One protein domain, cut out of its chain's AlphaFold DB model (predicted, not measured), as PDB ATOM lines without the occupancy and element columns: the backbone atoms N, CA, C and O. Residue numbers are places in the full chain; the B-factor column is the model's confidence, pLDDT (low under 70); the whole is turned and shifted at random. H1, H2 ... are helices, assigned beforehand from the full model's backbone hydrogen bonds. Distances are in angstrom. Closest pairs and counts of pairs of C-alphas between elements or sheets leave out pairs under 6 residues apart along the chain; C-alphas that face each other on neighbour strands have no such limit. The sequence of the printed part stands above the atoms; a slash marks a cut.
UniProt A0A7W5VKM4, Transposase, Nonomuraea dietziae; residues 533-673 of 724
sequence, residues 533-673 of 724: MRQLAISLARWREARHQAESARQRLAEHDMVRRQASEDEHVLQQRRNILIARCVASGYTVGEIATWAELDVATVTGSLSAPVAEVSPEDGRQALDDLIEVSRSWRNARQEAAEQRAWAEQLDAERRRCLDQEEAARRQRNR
ATOM      1  N   MET A 533     -56.679 -29.212  29.914       71.19
ATOM      2  CA  MET A 533     -56.263 -28.434  31.083       71.19
ATOM      3  C   MET A 533     -54.888 -28.854  31.625       71.19
ATOM      4  O   MET A 533     -54.104 -27.995  32.038       71.19
ATOM      5  N   ARG A 534     -54.550 -30.152  31.594       74.25
ATOM      6  CA  ARG A 534     -53.203 -30.638  31.952       74.25
ATOM      7  C   ARG A 534     -52.147 -30.162  30.954       74.25
ATOM      8  O   ARG A 534     -51.096 -29.671  31.363       74.25
ATOM      9  N   GLN A 535     -52.441 -30.230  29.656       78.94
ATOM     10  CA  GLN A 535     -51.549 -29.711  28.611       78.94
ATOM     11  C   GLN A 535     -51.367 -28.189  28.695       78.94
ATOM     12  O   GLN A 535     -50.264 -27.675  28.486       78.94
ATOM     13  N   LEU A 536     -52.414 -27.454  29.073       81.81
ATOM     14  CA  LEU A 536     -52.332 -26.021  29.331       81.81
ATOM     15  C   LEU A 536     -51.401 -25.703  30.510       81.81
ATOM     16  O   LEU A 536     -50.569 -24.806  30.403       81.81
ATOM     17  N   ALA A 537     -51.479 -26.457  31.609       72.44
ATOM     18  CA  ALA A 537     -50.584 -26.266  32.750       72.44
ATOM     19  C   ALA A 537     -49.106 -26.515  32.384       72.44
ATOM     20  O   ALA A 537     -48.239 -25.705  32.721       72.44
ATOM     21  N   ILE A 538     -48.826 -27.588  31.637       75.19
ATOM     22  CA  ILE A 538     -47.469 -27.939  31.181       75.19
ATOM     23  C   ILE A 538     -46.914 -26.869  30.230       75.19
ATOM     24  O   ILE A 538     -45.790 -26.397  30.406       75.19
ATOM     25  N   SER A 539     -47.696 -26.464  29.227       81.38
ATOM     26  CA  SER A 539     -47.275 -25.447  28.253       81.38
ATOM     27  C   SER A 539     -47.079 -24.068  28.890       81.38
ATOM     28  O   SER A 539     -46.152 -23.349  28.522       81.38
ATOM     29  N   LEU A 540     -47.882 -23.715  29.898       78.81
ATOM     30  CA  LEU A 540     -47.708 -22.481  30.663       78.81
ATOM     31  C   LEU A 540     -46.412 -22.482  31.481       78.81
ATOM     32  O   LEU A 540     -45.705 -21.474  31.488       78.81
ATOM     33  N   ALA A 541     -46.097 -23.590  32.158       75.00
ATOM     34  CA  ALA A 541     -44.852 -23.727  32.912       75.00
ATOM     35  C   ALA A 541     -43.630 -23.587  31.991       75.00
ATOM     36  O   ALA A 541     -42.726 -22.806  32.281       75.00
ATOM     37  N   ARG A 542     -43.659 -24.251  30.828       81.38
ATOM     38  CA  ARG A 542     -42.610 -24.138  29.800       81.38
ATOM     39  C   ARG A 542     -42.454 -22.715  29.271       81.38
ATOM     40  O   ARG A 542     -41.333 -22.252  29.114       81.38
ATOM     41  N   TRP A 543     -43.557 -22.008  29.024       87.88
ATOM     42  CA  TRP A 543     -43.500 -20.618  28.569       87.88
ATOM     43  C   TRP A 543     -42.919 -19.675  29.629       87.88
ATOM     44  O   TRP A 543     -42.120 -18.807  29.290       87.88
ATOM     45  N   ARG A 544     -43.281 -19.844  30.909       83.06
ATOM     46  CA  ARG A 544     -42.722 -19.034  32.006       83.06
ATOM     47  C   ARG A 544     -41.214 -19.226  32.138       83.06
ATOM     48  O   ARG A 544     -40.494 -18.239  32.250       83.06
ATOM     49  N   GLU A 545     -40.760 -20.473  32.073       81.81
ATOM     50  CA  GLU A 545     -39.337 -20.806  32.110       81.81
ATOM     51  C   GLU A 545     -38.591 -20.212  30.905       81.81
ATOM     52  O   GLU A 545     -37.614 -19.489  31.076       81.81
ATOM     53  N   ALA A 546     -39.105 -20.416  29.687       85.44
ATOM     54  CA  ALA A 546     -38.494 -19.880  28.471       85.44
ATOM     55  C   ALA A 546     -38.426 -18.342  28.475       85.44
ATOM     56  O   ALA A 546     -37.422 -17.759  28.069       85.44
ATOM     57  N   ARG A 547     -39.462 -17.672  28.994       89.81
ATOM     58  CA  ARG A 547     -39.471 -16.215  29.167       89.81
ATOM     59  C   ARG A 547     -38.391 -15.749  30.143       89.81
ATOM     60  O   ARG A 547     -37.684 -14.793  29.842       89.81
ATOM     61  N   HIS A 548     -38.251 -16.417  31.285       87.94
ATOM     62  CA  HIS A 548     -37.212 -16.086  32.260       87.94
ATOM     63  C   HIS A 548     -35.806 -16.265  31.662       87.94
ATOM     64  O   HIS A 548     -34.941 -15.403  31.822       87.94
ATOM     65  N   GLN A 549     -35.587 -17.339  30.900       86.56
ATOM     66  CA  GLN A 549     -34.326 -17.575  30.191       86.56
ATOM     67  C   GLN A 549     -34.042 -16.498  29.133       86.56
ATOM     68  O   GLN A 549     -32.919 -15.999  29.054       86.56
ATOM     69  N   ALA A 550     -35.053 -16.077  28.366       87.75
ATOM     70  CA  ALA A 550     -34.924 -14.996  27.390       87.75
ATOM     71  C   ALA A 550     -34.620 -13.637  28.046       87.75
ATOM     72  O   ALA A 550     -33.771 -12.891  27.552       87.75
ATOM     73  N   GLU A 551     -35.266 -13.314  29.170       87.50
ATOM     74  CA  GLU A 551     -34.985 -12.105  29.956       87.50
ATOM     75  C   GLU A 551     -33.552 -12.130  30.521       87.50
ATOM     76  O   GLU A 551     -32.806 -11.165  30.340       87.50
ATOM     77  N   SER A 552     -33.114 -13.260  31.086       87.56
ATOM     78  CA  SER A 552     -31.739 -13.457  31.569       87.56
ATOM     79  C   SER A 552     -30.689 -13.317  30.454       87.56
ATOM     80  O   SER A 552     -29.661 -12.664  30.639       87.56
ATOM     81  N   ALA A 553     -30.944 -13.875  29.265       85.38
ATOM     82  CA  ALA A 553     -30.043 -13.743  28.119       85.38
ATOM     83  C   ALA A 553     -29.947 -12.291  27.610       85.38
ATOM     84  O   ALA A 553     -28.859 -11.828  27.264       85.38
ATOM     85  N   ARG A 554     -31.060 -11.538  27.610       87.94
ATOM     86  CA  ARG A 554     -31.051 -10.096  27.287       87.94
ATOM     87  C   ARG A 554     -30.202  -9.306  28.279       87.94
ATOM     88  O   ARG A 554     -29.437  -8.443  27.857       87.94
ATOM     89  N   GLN A 555     -30.332  -9.605  29.570       86.38
ATOM     90  CA  GLN A 555     -29.575  -8.926  30.614       86.38
ATOM     91  C   GLN A 555     -28.069  -9.192  30.483       86.38
ATOM     92  O   GLN A 555     -27.295  -8.239  30.458       86.38
ATOM     93  N   ARG A 556     -27.658 -10.451  30.281       88.50
ATOM     94  CA  ARG A 556     -26.241 -10.807  30.072       88.50
ATOM     95  C   ARG A 556     -25.620 -10.089  28.872       88.50
ATOM     96  O   ARG A 556     -24.500  -9.592  28.973       88.50
ATOM     97  N   LEU A 557     -26.343  -9.989  27.750       88.38
ATOM     98  CA  LEU A 557     -25.867  -9.237  26.585       88.38
ATOM     99  C   LEU A 557     -25.709  -7.744  26.905       88.38
ATOM    100  O   LEU A 557     -24.703  -7.153  26.525       88.38
ATOM    101  N   ALA A 558     -26.667  -7.144  27.619       83.19
ATOM    102  CA  ALA A 558     -26.616  -5.732  28.001       83.19
ATOM    103  C   ALA A 558     -25.459  -5.420  28.969       83.19
ATOM    104  O   ALA A 558     -24.777  -4.412  28.799       83.19
ATOM    105  N   GLU A 559     -25.214  -6.293  29.949       82.38
ATOM    106  CA  GLU A 559     -24.095  -6.177  30.894       82.38
ATOM    107  C   GLU A 559     -22.742  -6.266  30.171       82.38
ATOM    108  O   GLU A 559     -21.849  -5.446  30.402       82.38
ATOM    109  N   HIS A 560     -22.608  -7.209  29.235       87.25
ATOM    110  CA  HIS A 560     -21.386  -7.387  28.452       87.25
ATOM    111  C   HIS A 560     -21.129  -6.240  27.460       87.25
ATOM    112  O   HIS A 560     -19.988  -5.950  27.092       87.25
ATOM    113  N   ASP A 561     -22.181  -5.550  27.026       84.75
ATOM    114  CA  ASP A 561     -22.089  -4.498  26.018       84.75
ATOM    115  C   ASP A 561     -21.239  -3.304  26.485       84.75
ATOM    116  O   ASP A 561     -20.582  -2.650  25.674       84.75
ATOM    117  N   MET A 562     -21.197  -3.049  27.798       80.12
ATOM    118  CA  MET A 562     -20.331  -2.032  28.400       80.12
ATOM    119  C   MET A 562     -18.848  -2.425  28.322       80.12
ATOM    120  O   MET A 562     -18.020  -1.606  27.931       80.12
ATOM    121  N   VAL A 563     -18.521  -3.688  28.620       81.31
ATOM    122  CA  VAL A 563     -17.147  -4.226  28.558       81.31
ATOM    123  C   VAL A 563     -16.625  -4.199  27.122       81.31
ATOM    124  O   VAL A 563     -15.522  -3.723  26.859       81.31
ATOM    125  N   ARG A 564     -17.462  -4.616  26.166       90.06
ATOM    126  CA  ARG A 564     -17.139  -4.574  24.734       90.06
ATOM    127  C   ARG A 564     -16.851  -3.151  24.242       90.06
ATOM    128  O   ARG A 564     -15.936  -2.958  23.438       90.06
ATOM    129  N   ARG A 565     -17.638  -2.159  24.681       83.38
ATOM    130  CA  ARG A 565     -17.425  -0.745  24.318       83.38
ATOM    131  C   ARG A 565     -16.119  -0.219  24.896       83.38
ATOM    132  O   ARG A 565     -15.343   0.336  24.129       83.38
ATOM    133  N   GLN A 566     -15.846  -0.489  26.172       80.19
ATOM    134  CA  GLN A 566     -14.594  -0.084  26.812       80.19
ATOM    135  C   GLN A 566     -13.371  -0.649  26.075       80.19
ATOM    136  O   GLN A 566     -12.485   0.110  25.700       80.19
ATOM    137  N   ALA A 567     -13.364  -1.950  25.764       76.12
ATOM    138  CA  ALA A 567     -12.260  -2.568  25.026       76.12
ATOM    139  C   ALA A 567     -12.068  -1.957  23.619       76.12
ATOM    140  O   ALA A 567     -10.942  -1.789  23.157       76.12
ATOM    141  N   SER A 568     -13.164  -1.582  22.945       83.50
ATOM    142  CA  SER A 568     -13.106  -0.918  21.631       83.50
ATOM    143  C   SER A 568     -12.580   0.522  21.725       83.50
ATOM    144  O   SER A 568     -11.854   0.976  20.842       83.50
ATOM    145  N   GLU A 569     -12.949   1.248  22.782       85.31
ATOM    146  CA  GLU A 569     -12.455   2.601  23.058       85.31
ATOM    147  C   GLU A 569     -10.960   2.585  23.397       85.31
ATOM    148  O   GLU A 569     -10.204   3.382  22.839       85.31
ATOM    149  N   ASP A 570     -10.509   1.631  24.216       75.56
ATOM    150  CA  ASP A 570      -9.097   1.451  24.566       75.56
ATOM    151  C   ASP A 570      -8.247   1.097  23.330       75.56
ATOM    152  O   ASP A 570      -7.178   1.686  23.123       75.56
ATOM    153  N   GLU A 571      -8.740   0.204  22.454       90.19
ATOM    154  CA  GLU A 571      -8.117  -0.079  21.151       90.19
ATOM    155  C   GLU A 571      -7.989   1.207  20.318       90.19
ATOM    156  O   GLU A 571      -6.918   1.486  19.768       90.19
ATOM    157  N   HIS A 572      -9.055   2.013  20.245       86.56
ATOM    158  CA  HIS A 572      -9.092   3.228  19.432       86.56
ATOM    159  C   HIS A 572      -8.133   4.314  19.942       86.56
ATOM    160  O   HIS A 572      -7.411   4.920  19.148       86.56
ATOM    161  N   VAL A 573      -8.073   4.535  21.258       82.38
ATOM    162  CA  VAL A 573      -7.153   5.504  21.877       82.38
ATOM    163  C   VAL A 573      -5.699   5.115  21.613       82.38
ATOM    164  O   VAL A 573      -4.887   5.955  21.210       82.38
ATOM    165  N   LEU A 574      -5.359   3.835  21.785       84.81
ATOM    166  CA  LEU A 574      -4.011   3.335  21.512       84.81
ATOM    167  C   LEU A 574      -3.671   3.404  20.019       84.81
ATOM    168  O   LEU A 574      -2.548   3.767  19.671       84.81
ATOM    169  N   GLN A 575      -4.638   3.140  19.138       88.31
ATOM    170  CA  GLN A 575      -4.473   3.291  17.693       88.31
ATOM    171  C   GLN A 575      -4.179   4.748  17.304       88.31
ATOM    172  O   GLN A 575      -3.249   4.998  16.539       88.31
ATOM    173  N   GLN A 576      -4.922   5.716  17.848       84.69
ATOM    174  CA  GLN A 576      -4.683   7.139  17.589       84.69
ATOM    175  C   GLN A 576      -3.297   7.575  18.074       84.69
ATOM    176  O   GLN A 576      -2.546   8.200  17.323       84.69
ATOM    177  N   ARG A 577      -2.922   7.195  19.304       83.06
ATOM    178  CA  ARG A 577      -1.604   7.516  19.869       83.06
ATOM    179  C   ARG A 577      -0.472   6.903  19.045       83.06
ATOM    180  O   ARG A 577       0.499   7.590  18.745       83.06
ATOM    181  N   ARG A 578      -0.621   5.644  18.627       89.94
ATOM    182  CA  ARG A 578       0.323   4.961  17.734       89.94
ATOM    183  C   ARG A 578       0.478   5.710  16.412       89.94
ATOM    184  O   ARG A 578       1.601   5.939  15.985       89.94
ATOM    185  N   ASN A 579      -0.623   6.114  15.779       87.44
ATOM    186  CA  ASN A 579      -0.580   6.819  14.496       87.44
ATOM    187  C   ASN A 579       0.153   8.165  14.610       87.44
ATOM    188  O   ASN A 579       0.953   8.497  13.741       87.44
ATOM    189  N   ILE A 580      -0.059   8.903  15.707       83.62
ATOM    190  CA  ILE A 580       0.673  10.146  15.999       83.62
ATOM    191  C   ILE A 580       2.179   9.876  16.138       83.62
ATOM    192  O   ILE A 580       2.988  10.620  15.587       83.62
ATOM    193  N   LEU A 581       2.561   8.813  16.852       84.88
ATOM    194  CA  LEU A 581       3.967   8.450  17.053       84.88
ATOM    195  C   LEU A 581       4.640   7.983  15.754       84.88
ATOM    196  O   LEU A 581       5.738   8.440  15.459       84.88
ATOM    197  N   ILE A 582       3.957   7.180  14.929       86.62
ATOM    198  CA  ILE A 582       4.424   6.804  13.580       86.62
ATOM    199  C   ILE A 582       4.734   8.058  12.758       86.62
ATOM    200  O   ILE A 582       5.797   8.161  12.148       86.62
ATOM    201  N   ALA A 583       3.823   9.030  12.775       84.88
ATOM    202  CA  ALA A 583       3.970  10.263  12.019       84.88
ATOM    203  C   ALA A 583       5.167  11.106  12.519       84.88
ATOM    204  O   ALA A 583       5.923  11.645  11.712       84.88
ATOM    205  N   ARG A 584       5.405  11.151  13.841       84.25
ATOM    206  CA  ARG A 584       6.580  11.809  14.449       84.25
ATOM    207  C   ARG A 584       7.902  11.121  14.110       84.25
ATOM    208  O   ARG A 584       8.872  11.812  13.808       84.25
ATOM    209  N   CYS A 585       7.948   9.788  14.120       85.44
ATOM    210  CA  CYS A 585       9.144   9.042  13.726       85.44
ATOM    211  C   CYS A 585       9.518   9.333  12.264       85.44
ATOM    212  O   CYS A 585      10.680   9.614  11.978       85.44
ATOM    213  N   VAL A 586       8.536   9.358  11.355       86.19
ATOM    214  CA  VAL A 586       8.775   9.712   9.945       86.19
ATOM    215  C   VAL A 586       9.261  11.157   9.801       86.19
ATOM    216  O   VAL A 586      10.229  11.400   9.086       86.19
ATOM    217  N   ALA A 587       8.652  12.108  10.518       83.81
ATOM    218  CA  ALA A 587       9.080  13.512  10.511       83.81
ATOM    219  C   ALA A 587      10.512  13.720  11.041       83.81
ATOM    220  O   ALA A 587      11.153  14.708  10.698       83.81
ATOM    221  N   SER A 588      11.022  12.776  11.837       83.94
ATOM    222  CA  SER A 588      12.381  12.798  12.397       83.94
ATOM    223  C   SER A 588      13.404  12.025  11.549       83.94
ATOM    224  O   SER A 588      14.553  11.879  11.960       83.94
ATOM    225  N   GLY A 589      13.000  11.514  10.379       84.44
ATOM    226  CA  GLY A 589      13.890  10.868   9.409       84.44
ATOM    227  C   GLY A 589      13.914   9.336   9.425       84.44
ATOM    228  O   GLY A 589      14.661   8.755   8.641       84.44
ATOM    229  N   TYR A 590      13.101   8.666  10.252       87.50
ATOM    230  CA  TYR A 590      12.993   7.201  10.219       87.50
ATOM    231  C   TYR A 590      12.173   6.725   9.016       87.50
ATOM    232  O   TYR A 590      11.092   7.244   8.724       87.50
ATOM    233  N   THR A 591      12.655   5.691   8.333       89.75
ATOM    234  CA  THR A 591      11.942   5.096   7.200       89.75
ATOM    235  C   THR A 591      10.767   4.234   7.664       89.75
ATOM    236  O   THR A 591      10.763   3.657   8.752       89.75
ATOM    237  N   VAL A 592       9.767   4.070   6.793       87.12
ATOM    238  CA  VAL A 592       8.613   3.183   7.038       87.12
ATOM    239  C   VAL A 592       9.059   1.750   7.369       87.12
ATOM    240  O   VAL A 592       8.450   1.102   8.217       87.12
ATOM    241  N   GLY A 593      10.132   1.263   6.734       85.56
ATOM    242  CA  GLY A 593      10.688  -0.072   6.976       85.56
ATOM    243  C   GLY A 593      11.344  -0.225   8.351       85.56
ATOM    244  O   GLY A 593      11.129  -1.236   9.019       85.56
ATOM    245  N   GLU A 594      12.094   0.780   8.805       87.81
ATOM    246  CA  GLU A 594      12.705   0.793  10.144       87.81
ATOM    247  C   GLU A 594      11.638   0.842  11.237       87.81
ATOM    248  O   GLU A 594      11.674   0.047  12.174       87.81
ATOM    249  N   ILE A 595      10.633   1.706  11.067       88.75
ATOM    250  CA  ILE A 595       9.504   1.828  11.994       88.75
ATOM    251  C   ILE A 595       8.725   0.511  12.079       88.75
ATOM    252  O   ILE A 595       8.438   0.039  13.179       88.75
ATOM    253  N   ALA A 596       8.404  -0.104  10.936       88.81
ATOM    254  CA  ALA A 596       7.711  -1.391  10.880       88.81
ATOM    255  C   ALA A 596       8.498  -2.493  11.612       88.81
ATOM    256  O   ALA A 596       7.933  -3.246  12.406       88.81
ATOM    257  N   THR A 597       9.814  -2.538  11.397       90.12
ATOM    258  CA  THR A 597      10.702  -3.535  12.006       90.12
ATOM    259  C   THR A 597      10.791  -3.365  13.519       90.12
ATOM    260  O   THR A 597      10.631  -4.332  14.260       90.12
ATOM    261  N   TRP A 598      11.023  -2.143  13.998       87.31
ATOM    262  CA  TRP A 598      11.237  -1.884  15.422       87.31
ATOM    263  C   TRP A 598       9.950  -1.912  16.242       87.31
ATOM    264  O   TRP A 598       9.948  -2.444  17.349       87.31
ATOM    265  N   ALA A 599       8.839  -1.411  15.696       85.44
ATOM    266  CA  ALA A 599       7.545  -1.424  16.375       85.44
ATOM    267  C   ALA A 599       6.786  -2.761  16.243       85.44
ATOM    268  O   ALA A 599       5.682  -2.884  16.780       85.44
ATOM    269  N   GLU A 600       7.360  -3.752  15.544       88.88
ATOM    270  CA  GLU A 600       6.716  -5.029  15.196       88.88
ATOM    271  C   GLU A 600       5.354  -4.823  14.501       88.88
ATOM    272  O   GLU A 600       4.346  -5.452  14.841       88.88
ATOM    273  N   LEU A 601       5.312  -3.895  13.545       87.12
ATOM    274  CA  LEU A 601       4.127  -3.566  12.755       87.12
ATOM    275  C   LEU A 601       4.322  -4.014  11.308       87.12
ATOM    276  O   LEU A 601       5.431  -4.008  10.782       87.12
ATOM    277  N   ASP A 602       3.232  -4.355  10.627       86.69
ATOM    278  CA  ASP A 602       3.298  -4.569   9.187       86.69
ATOM    279  C   ASP A 602       3.438  -3.227   8.438       86.69
ATOM    280  O   ASP A 602       2.935  -2.180   8.864       86.69
ATOM    281  N   VAL A 603       4.130  -3.255   7.296       86.69
ATOM    282  CA  VAL A 603       4.401  -2.059   6.482       86.69
ATOM    283  C   VAL A 603       3.103  -1.375   6.031       86.69
ATOM    284  O   VAL A 603       3.062  -0.148   5.939       86.69
ATOM    285  N   ALA A 604       2.023  -2.126   5.797       85.31
ATOM    286  CA  ALA A 604       0.735  -1.570   5.380       85.31
ATOM    287  C   ALA A 604       0.049  -0.783   6.512       85.31
ATOM    288  O   ALA A 604      -0.536   0.266   6.258       85.31
ATOM    289  N   THR A 605       0.182  -1.225   7.760       84.75
ATOM    290  CA  THR A 605      -0.312  -0.561   8.967       84.75
ATOM    291  C   THR A 605       0.436   0.745   9.201       84.75
ATOM    292  O   THR A 605      -0.194   1.760   9.506       84.75
ATOM    293  N   VAL A 606       1.761   0.753   9.021       85.00
ATOM    294  CA  VAL A 606       2.567   1.981   9.124       85.00
ATOM    295  C   VAL A 606       2.190   2.955   8.006       85.00
ATOM    296  O   VAL A 606       1.873   4.110   8.281       85.00
ATOM    297  N   THR A 607       2.111   2.473   6.764       83.88
ATOM    298  CA  THR A 607       1.773   3.293   5.588       83.88
ATOM    299  C   THR A 607       0.354   3.865   5.671       83.88
ATOM    300  O   THR A 607       0.151   5.050   5.439       83.88
ATOM    301  N   GLY A 608      -0.630   3.060   6.079       81.88
ATOM    302  CA  GLY A 608      -2.021   3.491   6.249       81.88
ATOM    303  C   GLY A 608      -2.249   4.439   7.430       81.88
ATOM    304  O   GLY A 608      -3.305   5.057   7.520       81.88
ATOM    305  N   SER A 609      -1.271   4.575   8.330       81.81
ATOM    306  CA  SER A 609      -1.318   5.531   9.445       81.81
ATOM    307  C   SER A 609      -0.777   6.917   9.057       81.81
ATOM    308  O   SER A 609      -0.993   7.887   9.784       81.81
ATOM    309  N   LEU A 610      -0.105   7.028   7.907       77.81
ATOM    310  CA  LEU A 610       0.468   8.262   7.374       77.81
ATOM    311  C   LEU A 610      -0.574   8.989   6.514       77.81
ATOM    312  O   LEU A 610      -0.594   8.881   5.293       77.81
ATOM    313  N   SER A 611      -1.500   9.701   7.155       59.53
ATOM    314  CA  SER A 611      -2.532  10.489   6.451       59.53
ATOM    315  C   SER A 611      -2.681  11.924   6.962       59.53
ATOM    316  O   SER A 611      -3.578  12.637   6.519       59.53
ATOM    317  N   ALA A 612      -1.810  12.376   7.868       51.56
ATOM    318  CA  ALA A 612      -1.834  13.730   8.416       51.56
ATOM    319  C   ALA A 612      -0.468  14.420   8.246       51.56
ATOM    320  O   ALA A 612       0.558  13.761   8.424       51.56
ATOM    321  N   PRO A 613      -0.431  15.727   7.918       48.16
ATOM    322  CA  PRO A 613       0.810  16.491   7.884       48.16
ATOM    323  C   PRO A 613       1.375  16.639   9.303       48.16
ATOM    324  O   PRO A 613       0.640  16.926  10.248       48.16
ATOM    325  N   VAL A 614       2.683  16.446   9.444       55.50
ATOM    326  CA  VAL A 614       3.414  16.551  10.714       55.50
ATOM    327  C   VAL A 614       4.376  17.729  10.603       55.50
ATOM    328  O   VAL A 614       5.023  17.890   9.571       55.50
ATOM    329  N   ALA A 615       4.437  18.570  11.635       54.91
ATOM    330  CA  ALA A 615       5.415  19.657  11.728       54.91
ATOM    331  C   ALA A 615       6.846  19.103  11.885       54.91
ATOM    332  O   ALA A 615       7.005  17.951  12.279       54.91
ATOM    333  N   GLU A 616       7.875  19.905  11.598       56.00
ATOM    334  CA  GLU A 616       9.278  19.517  11.818       56.00
ATOM    335  C   GLU A 616       9.539  19.191  13.300       56.00
ATOM    336  O   GLU A 616       9.117  19.927  14.194       56.00
ATOM    337  N   VAL A 617      10.219  18.069  13.553       60.38
ATOM    338  CA  VAL A 617      10.486  17.513  14.890       60.38
ATOM    339  C   VAL A 617      11.998  17.350  15.079       60.38
ATOM    340  O   VAL A 617      12.704  16.985  14.140       60.38
ATOM    341  N   SER A 618      12.507  17.629  16.285       67.12
ATOM    342  CA  SER A 618      13.930  17.473  16.627       67.12
ATOM    343  C   SER A 618      14.384  15.998  16.562       67.12
ATOM    344  O   SER A 618      13.600  15.105  16.891       67.12
ATOM    345  N   PRO A 619      15.655  15.697  16.225       62.91
ATOM    346  CA  PRO A 619      16.180  14.326  16.225       62.91
ATOM    347  C   PRO A 619      16.089  13.595  17.581       62.91
ATOM    348  O   PRO A 619      15.871  12.383  17.606       62.91
ATOM    349  N   GLU A 620      16.235  14.303  18.710       65.94
ATOM    350  CA  GLU A 620      16.066  13.720  20.058       65.94
ATOM    351  C   GLU A 620      14.608  13.328  20.333       65.94
ATOM    352  O   GLU A 620      14.341  12.231  20.832       65.94
ATOM    353  N   ASP A 621      13.663  14.170  19.909       68.62
ATOM    354  CA  ASP A 621      12.226  13.901  20.007       68.62
ATOM    355  C   ASP A 621      11.818  12.700  19.137       68.62
ATOM    356  O   ASP A 621      10.920  11.938  19.502       68.62
ATOM    357  N   GLY A 622      12.507  12.484  18.012       73.69
ATOM    358  CA  GLY A 622      12.312  11.329  17.137       73.69
ATOM    359  C   GLY A 622      12.695   9.996  17.774       73.69
ATOM    360  O   GLY A 622      11.982   9.003  17.611       73.69
ATOM    361  N   ARG A 623      13.800   9.971  18.526       78.00
ATOM    362  CA  ARG A 623      14.280   8.762  19.213       78.00
ATOM    363  C   ARG A 623      13.367   8.387  20.382       78.00
ATOM    364  O   ARG A 623      12.999   7.225  20.513       78.00
ATOM    365  N   GLN A 624      12.917   9.377  21.153       77.69
ATOM    366  CA  GLN A 624      11.917   9.167  22.203       77.69
ATOM    367  C   GLN A 624      10.563   8.727  21.622       77.69
ATOM    368  O   GLN A 624       9.920   7.828  22.160       77.69
ATOM    369  N   ALA A 625      10.134   9.316  20.498       77.50
ATOM    370  CA  ALA A 625       8.893   8.926  19.827       77.50
ATOM    371  C   ALA A 625       8.915   7.467  19.352       77.50
ATOM    372  O   ALA A 625       7.879   6.803  19.365       77.50
ATOM    373  N   LEU A 626      10.083   6.966  18.956       82.50
ATOM    374  CA  LEU A 626      10.265   5.579  18.559       82.50
ATOM    375  C   LEU A 626      10.186   4.618  19.753       82.50
ATOM    376  O   LEU A 626       9.488   3.610  19.660       82.50
ATOM    377  N   ASP A 627      10.848   4.923  20.870       80.75
ATOM    378  CA  ASP A 627      10.764   4.093  22.080       80.75
ATOM    379  C   ASP A 627       9.315   4.021  22.596       80.75
ATOM    380  O   ASP A 627       8.785   2.935  22.865       80.75
ATOM    381  N   ASP A 628       8.624   5.166  22.614       76.69
ATOM    382  CA  ASP A 628       7.198   5.256  22.930       76.69
ATOM    383  C   ASP A 628       6.341   4.461  21.927       76.69
ATOM    384  O   ASP A 628       5.352   3.828  22.307       76.69
ATOM    385  N   LEU A 629       6.698   4.468  20.635       87.06
ATOM    386  CA  LEU A 629       5.978   3.741  19.591       87.06
ATOM    387  C   LEU A 629       6.079   2.227  19.775       87.06
ATOM    388  O   LEU A 629       5.078   1.535  19.575       87.06
ATOM    389  N   ILE A 630       7.245   1.704  20.157       83.50
ATOM    390  CA  ILE A 630       7.443   0.272  20.419       83.50
ATOM    391  C   ILE A 630       6.523  -0.180  21.560       83.50
ATOM    392  O   ILE A 630       5.829  -1.198  21.450       83.50
ATOM    393  N   GLU A 631       6.457   0.602  22.642       79.94
ATOM    394  CA  GLU A 631       5.597   0.303  23.790       79.94
ATOM    395  C   GLU A 631       4.107   0.416  23.430       79.94
ATOM    396  O   GLU A 631       3.341  -0.529  23.649       79.94
ATOM    397  N   VAL A 632       3.694   1.520  22.797       82.56
ATOM    398  CA  VAL A 632       2.296   1.745  22.393       82.56
ATOM    399  C   VAL A 632       1.833   0.707  21.366       82.56
ATOM    400  O   VAL A 632       0.691   0.257  21.436       82.56
ATOM    401  N   SER A 633       2.700   0.260  20.456       85.44
ATOM    402  CA  SER A 633       2.370  -0.773  19.461       85.44
ATOM    403  C   SER A 633       2.165  -2.147  20.095       85.44
ATOM    404  O   SER A 633       1.286  -2.903  19.672       85.44
ATOM    405  N   ARG A 634       2.920  -2.474  21.151       88.00
ATOM    406  CA  ARG A 634       2.690  -3.685  21.952       88.00
ATOM    407  C   ARG A 634       1.367  -3.603  22.716       88.00
ATOM    408  O   ARG A 634       0.567  -4.533  22.643       88.00
ATOM    409  N   SER A 635       1.101  -2.488  23.396       81.62
ATOM    410  CA  SER A 635      -0.162  -2.277  24.114       81.62
ATOM    411  C   SER A 635      -1.374  -2.285  23.182       81.62
ATOM    412  O   SER A 635      -2.391  -2.883  23.520       81.62
ATOM    413  N   TRP A 636      -1.261  -1.682  21.997       89.88
ATOM    414  CA  TRP A 636      -2.315  -1.684  20.986       89.88
ATOM    415  C   TRP A 636      -2.634  -3.095  20.481       89.88
ATOM    416  O   TRP A 636      -3.806  -3.429  20.354       89.88
ATOM    417  N   ARG A 637      -1.628  -3.949  20.235       89.44
ATOM    418  CA  ARG A 637      -1.863  -5.348  19.826       89.44
ATOM    419  C   ARG A 637      -2.645  -6.129  20.881       89.44
ATOM    420  O   ARG A 637      -3.601  -6.813  20.528       89.44
ATOM    421  N   ASN A 638      -2.282  -5.970  22.154       83.88
ATOM    422  CA  ASN A 638      -2.997  -6.606  23.260       83.88
ATOM    423  C   ASN A 638      -4.441  -6.091  23.359       83.88
ATOM    424  O   ASN A 638      -5.365  -6.892  23.419       83.88
ATOM    425  N   ALA A 639      -4.642  -4.770  23.291       82.00
ATOM    426  CA  ALA A 639      -5.975  -4.168  23.325       82.00
ATOM    427  C   ALA A 639      -6.837  -4.580  22.118       82.00
ATOM    428  O   ALA A 639      -8.027  -4.838  22.263       82.00
ATOM    429  N   ARG A 640      -6.241  -4.709  20.928       90.75
ATOM    430  CA  ARG A 640      -6.911  -5.210  19.721       90.75
ATOM    431  C   ARG A 640      -7.322  -6.674  19.859       90.75
ATOM    432  O   ARG A 640      -8.406  -7.038  19.406       90.75
ATOM    433  N   GLN A 641      -6.468  -7.511  20.449       89.62
ATOM    434  CA  GLN A 641      -6.799  -8.907  20.726       89.62
ATOM    435  C   GLN A 641      -7.943  -8.997  21.741       89.62
ATOM    436  O   GLN A 641      -8.932  -9.670  21.472       89.62
ATOM    437  N   GLU A 642      -7.861  -8.250  22.840       85.00
ATOM    438  CA  GLU A 642      -8.920  -8.175  23.848       85.00
ATOM    439  C   GLU A 642     -10.238  -7.688  23.228       85.00
ATOM    440  O   GLU A 642     -11.266  -8.342  23.363       85.00
ATOM    441  N   ALA A 643     -10.220  -6.612  22.437       87.44
ATOM    442  CA  ALA A 643     -11.399  -6.120  21.726       87.44
ATOM    443  C   ALA A 643     -11.969  -7.139  20.720       87.44
ATOM    444  O   ALA A 643     -13.178  -7.143  20.471       87.44
ATOM    445  N   ALA A 644     -11.135  -7.988  20.114       90.38
ATOM    446  CA  ALA A 644     -11.583  -9.078  19.248       90.38
ATOM    447  C   ALA A 644     -12.225 -10.221  20.055       90.38
ATOM    448  O   ALA A 644     -13.292 -10.703  19.675       90.38
ATOM    449  N   GLU A 645     -11.637 -10.600  21.190       90.94
ATOM    450  CA  GLU A 645     -12.189 -11.592  22.119       90.94
ATOM    451  C   GLU A 645     -13.547 -11.133  22.676       90.94
ATOM    452  O   GLU A 645     -14.521 -11.886  22.627       90.94
ATOM    453  N   GLN A 646     -13.663  -9.864  23.089       90.50
ATOM    454  CA  GLN A 646     -14.931  -9.291  23.555       90.50
ATOM    455  C   GLN A 646     -15.998  -9.248  22.445       90.50
ATOM    456  O   GLN A 646     -17.188  -9.430  22.714       90.50
ATOM    457  N   ARG A 647     -15.607  -9.012  21.185       91.75
ATOM    458  CA  ARG A 647     -16.529  -9.077  20.034       91.75
ATOM    459  C   ARG A 647     -17.039 -10.498  19.803       91.75
ATOM    460  O   ARG A 647     -18.250 -10.682  19.711       91.75
ATOM    461  N   ALA A 648     -16.145 -11.485  19.788       92.62
ATOM    462  CA  ALA A 648     -16.513 -12.890  19.628       92.62
ATOM    463  C   ALA A 648     -17.439 -13.371  20.761       92.62
ATOM    464  O   ALA A 648     -18.426 -14.065  20.514       92.62
ATOM    465  N   TRP A 649     -17.176 -12.952  22.001       89.69
ATOM    466  CA  TRP A 649     -18.044 -13.259  23.137       89.69
ATOM    467  C   TRP A 649     -19.434 -12.618  23.007       89.69
ATOM    468  O   TRP A 649     -20.453 -13.268  23.248       89.69
ATOM    469  N   ALA A 650     -19.508 -11.359  22.567       90.06
ATOM    470  CA  ALA A 650     -20.783 -10.683  22.333       90.06
ATOM    471  C   ALA A 650     -21.617 -11.365  21.234       90.06
ATOM    472  O   ALA A 650     -22.836 -11.465  21.365       90.06
ATOM    473  N   GLU A 651     -20.973 -11.880  20.185       92.81
ATOM    474  CA  GLU A 651     -21.639 -12.676  19.146       92.81
ATOM    475  C   GLU A 651     -22.216 -13.984  19.706       92.81
ATOM    476  O   GLU A 651     -23.352 -14.343  19.384       92.81
ATOM    477  N   GLN A 652     -21.489 -14.668  20.596       94.06
ATOM    478  CA  GLN A 652     -21.986 -15.871  21.275       94.06
ATOM    479  C   GLN A 652     -23.203 -15.569  22.161       94.06
ATOM    480  O   GLN A 652     -24.200 -16.296  22.101       94.06
ATOM    481  N   LEU A 653     -23.156 -14.481  22.936       90.31
ATOM    482  CA  LEU A 653     -24.277 -14.038  23.771       90.31
ATOM    483  C   LEU A 653     -25.493 -13.626  22.933       90.31
ATOM    484  O   LEU A 653     -26.625 -13.953  23.292       90.31
ATOM    485  N   ASP A 654     -25.295 -12.946  21.801       91.44
ATOM    486  CA  ASP A 654     -26.404 -12.596  20.908       91.44
ATOM    487  C   ASP A 654     -27.018 -13.843  20.254       91.44
ATOM    488  O   ASP A 654     -28.243 -13.947  20.151       91.44
ATOM    489  N   ALA A 655     -26.202 -14.832  19.875       93.81
ATOM    490  CA  ALA A 655     -26.687 -16.114  19.368       93.81
ATOM    491  C   ALA A 655     -27.471 -16.906  20.432       93.81
ATOM    492  O   ALA A 655     -28.490 -17.529  20.127       93.81
ATOM    493  N   GLU A 656     -27.035 -16.883  21.694       91.69
ATOM    494  CA  GLU A 656     -27.793 -17.441  22.818       91.69
ATOM    495  C   GLU A 656     -29.124 -16.706  23.024       91.69
ATOM    496  O   GLU A 656     -30.174 -17.345  23.064       91.69
ATOM    497  N   ARG A 657     -29.104 -15.368  23.045       95.06
ATOM    498  CA  ARG A 657     -30.308 -14.536  23.159       95.06
ATOM    499  C   ARG A 657     -31.327 -14.863  22.071       95.06
ATOM    500  O   ARG A 657     -32.505 -15.008  22.385       95.06
ATOM    501  N   ARG A 658     -30.899 -14.984  20.809       93.62
ATOM    502  CA  ARG A 658     -31.781 -15.358  19.689       93.62
ATOM    503  C   ARG A 658     -32.425 -16.725  19.921       93.62
ATOM    504  O   ARG A 658     -33.645 -16.817  19.880       93.62
ATOM    505  N   ARG A 659     -31.635 -17.740  20.296       94.69
ATOM    506  CA  ARG A 659     -32.156 -19.080  20.622       94.69
ATOM    507  C   ARG A 659     -33.195 -19.050  21.746       94.69
ATOM    508  O   ARG A 659     -34.227 -19.705  21.627       94.69
ATOM    509  N   CYS A 660     -32.961 -18.286  22.813       91.12
ATOM    510  CA  CYS A 660     -33.927 -18.160  23.908       91.12
ATOM    511  C   CYS A 660     -35.222 -17.452  23.474       91.12
ATOM    512  O   CYS A 660     -36.299 -17.841  23.918       91.12
ATOM    513  N   LEU A 661     -35.142 -16.445  22.598       90.56
ATOM    514  CA  LEU A 661     -36.328 -15.773  22.050       90.56
ATOM    515  C   LEU A 661     -37.156 -16.707  21.169       90.56
ATOM    516  O   LEU A 661     -38.377 -16.746  21.309       90.56
ATOM    517  N   ASP A 662     -36.496 -17.497  20.325       93.31
ATOM    518  CA  ASP A 662     -37.166 -18.490  19.486       93.31
ATOM    519  C   ASP A 662     -37.869 -19.554  20.351       93.31
ATOM    520  O   ASP A 662     -39.007 -19.941  20.082       93.31
ATOM    521  N   GLN A 663     -37.228 -19.988  21.444       90.56
ATOM    522  CA  GLN A 663     -37.814 -20.913  22.422       90.56
ATOM    523  C   GLN A 663     -38.997 -20.297  23.186       90.56
ATOM    524  O   GLN A 663     -40.021 -20.965  23.361       90.56
ATOM    525  N   GLU A 664     -38.895 -19.035  23.616       93.62
ATOM    526  CA  GLU A 664     -39.998 -18.297  24.245       93.62
ATOM    527  C   GLU A 664     -41.196 -18.210  23.295       93.62
ATOM    528  O   GLU A 664     -42.335 -18.488  23.690       93.62
ATOM    529  N   GLU A 665     -40.949 -17.863  22.033       92.00
ATOM    530  CA  GLU A 665     -41.991 -17.741  21.024       92.00
ATOM    531  C   GLU A 665     -42.644 -19.093  20.705       92.00
ATOM    532  O   GLU A 665     -43.876 -19.182  20.663       92.00
ATOM    533  N   ALA A 666     -41.857 -20.162  20.563       90.25
ATOM    534  CA  ALA A 666     -42.372 -21.516  20.377       90.25
ATOM    535  C   ALA A 666     -43.245 -21.964  21.565       90.25
ATOM    536  O   ALA A 666     -44.363 -22.456  21.374       90.25
ATOM    537  N   ALA A 667     -42.792 -21.725  22.800       89.00
ATOM    538  CA  ALA A 667     -43.553 -22.044  24.006       89.00
ATOM    539  C   ALA A 667     -44.836 -21.200  24.122       89.00
ATOM    540  O   ALA A 667     -45.889 -21.712  24.513       89.00
ATOM    541  N   ARG A 668     -44.788 -19.924  23.715       90.88
ATOM    542  CA  ARG A 668     -45.957 -19.033  23.643       90.88
ATOM    543  C   ARG A 668     -47.001 -19.565  22.660       90.88
ATOM    544  O   ARG A 668     -48.182 -19.606  23.006       90.88
ATOM    545  N   ARG A 669     -46.580 -20.016  21.472       89.62
ATOM    546  CA  ARG A 669     -47.469 -20.644  20.475       89.62
ATOM    547  C   ARG A 669     -48.089 -21.934  21.016       89.62
ATOM    548  O   ARG A 669     -49.296 -22.128  20.891       89.62
ATOM    549  N   GLN A 670     -47.305 -22.781  21.687       88.25
ATOM    550  CA  GLN A 670     -47.808 -24.016  22.300       88.25
ATOM    551  C   GLN A 670     -48.854 -23.741  23.394       88.25
ATOM    552  O   GLN A 670     -49.904 -24.383  23.414       88.25
ATOM    553  N   ARG A 671     -48.609 -22.755  24.265       90.88
ATOM    554  CA  ARG A 671     -49.572 -22.298  25.280       90.88
ATOM    555  C   ARG A 671     -50.871 -21.805  24.642       90.88
ATOM    556  O   ARG A 671     -51.953 -22.167  25.091       90.88
ATOM    557  N   ASN A 672     -50.768 -20.992  23.595       90.19
ATOM    558  CA  ASN A 672     -51.918 -20.442  22.879       90.19
ATOM    559  C   ASN A 672     -52.780 -21.541  22.225       90.19
ATOM    560  O   ASN A 672     -54.001 -21.517  22.363       90.19
ATOM    561  N   ARG A 673     -52.161 -22.568  21.627       87.88
ATOM    562  CA  ARG A 673     -52.880 -23.759  21.133       87.88
ATOM    563  C   ARG A 673     -53.592 -24.522  22.254       87.88
ATOM    564  O   ARG A 673     -54.740 -24.926  22.089       87.88
TER     565      ARG A 673
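Overview. This is residues 533 to 673 of the 724 residues of the protein "Transposase" of Nonomuraea dietziae (UniProt A0A7W5VKM4). What shape is it? Long helices H1 and H4 run side by side, opposite ways, as a rod; short H2 and H3 pack at one end of H1. How big is it? The printed part has 141 residues with four named helices, H1 to H4 in order, all helix. It is extended, with a radius of gyration of the C-alphas of 25.3 A and spans of 85 by 22 by 21 A.

Along the chain. What comes first? H1, residues 533 to 587, runs 80.3 A from C-alpha 533 at (-56.263, -28.434, 31.083). What follows? H2 is residues 592 to 598, H3 603 to 609, and H4 619 to 673, 79.0 A long, ending at C-alpha 673 (-52.880, -23.759, 21.133).

Arrangement. What touches H1? H4 touches it at a shallow tilt of 14 degrees; the closest C-alphas, Ala 546 and Glu 664, are 4.8 A apart. Which backbone pairs fit? Every O i to N i+4 pair of H2, H3 and H4 is within hydrogen-bond range, as are 49 of 51 in H1.

Size, cuts and confidence. Any cut? The printed part has no cut. Low confidence? Residues 611 to 621 have pLDDT under 70.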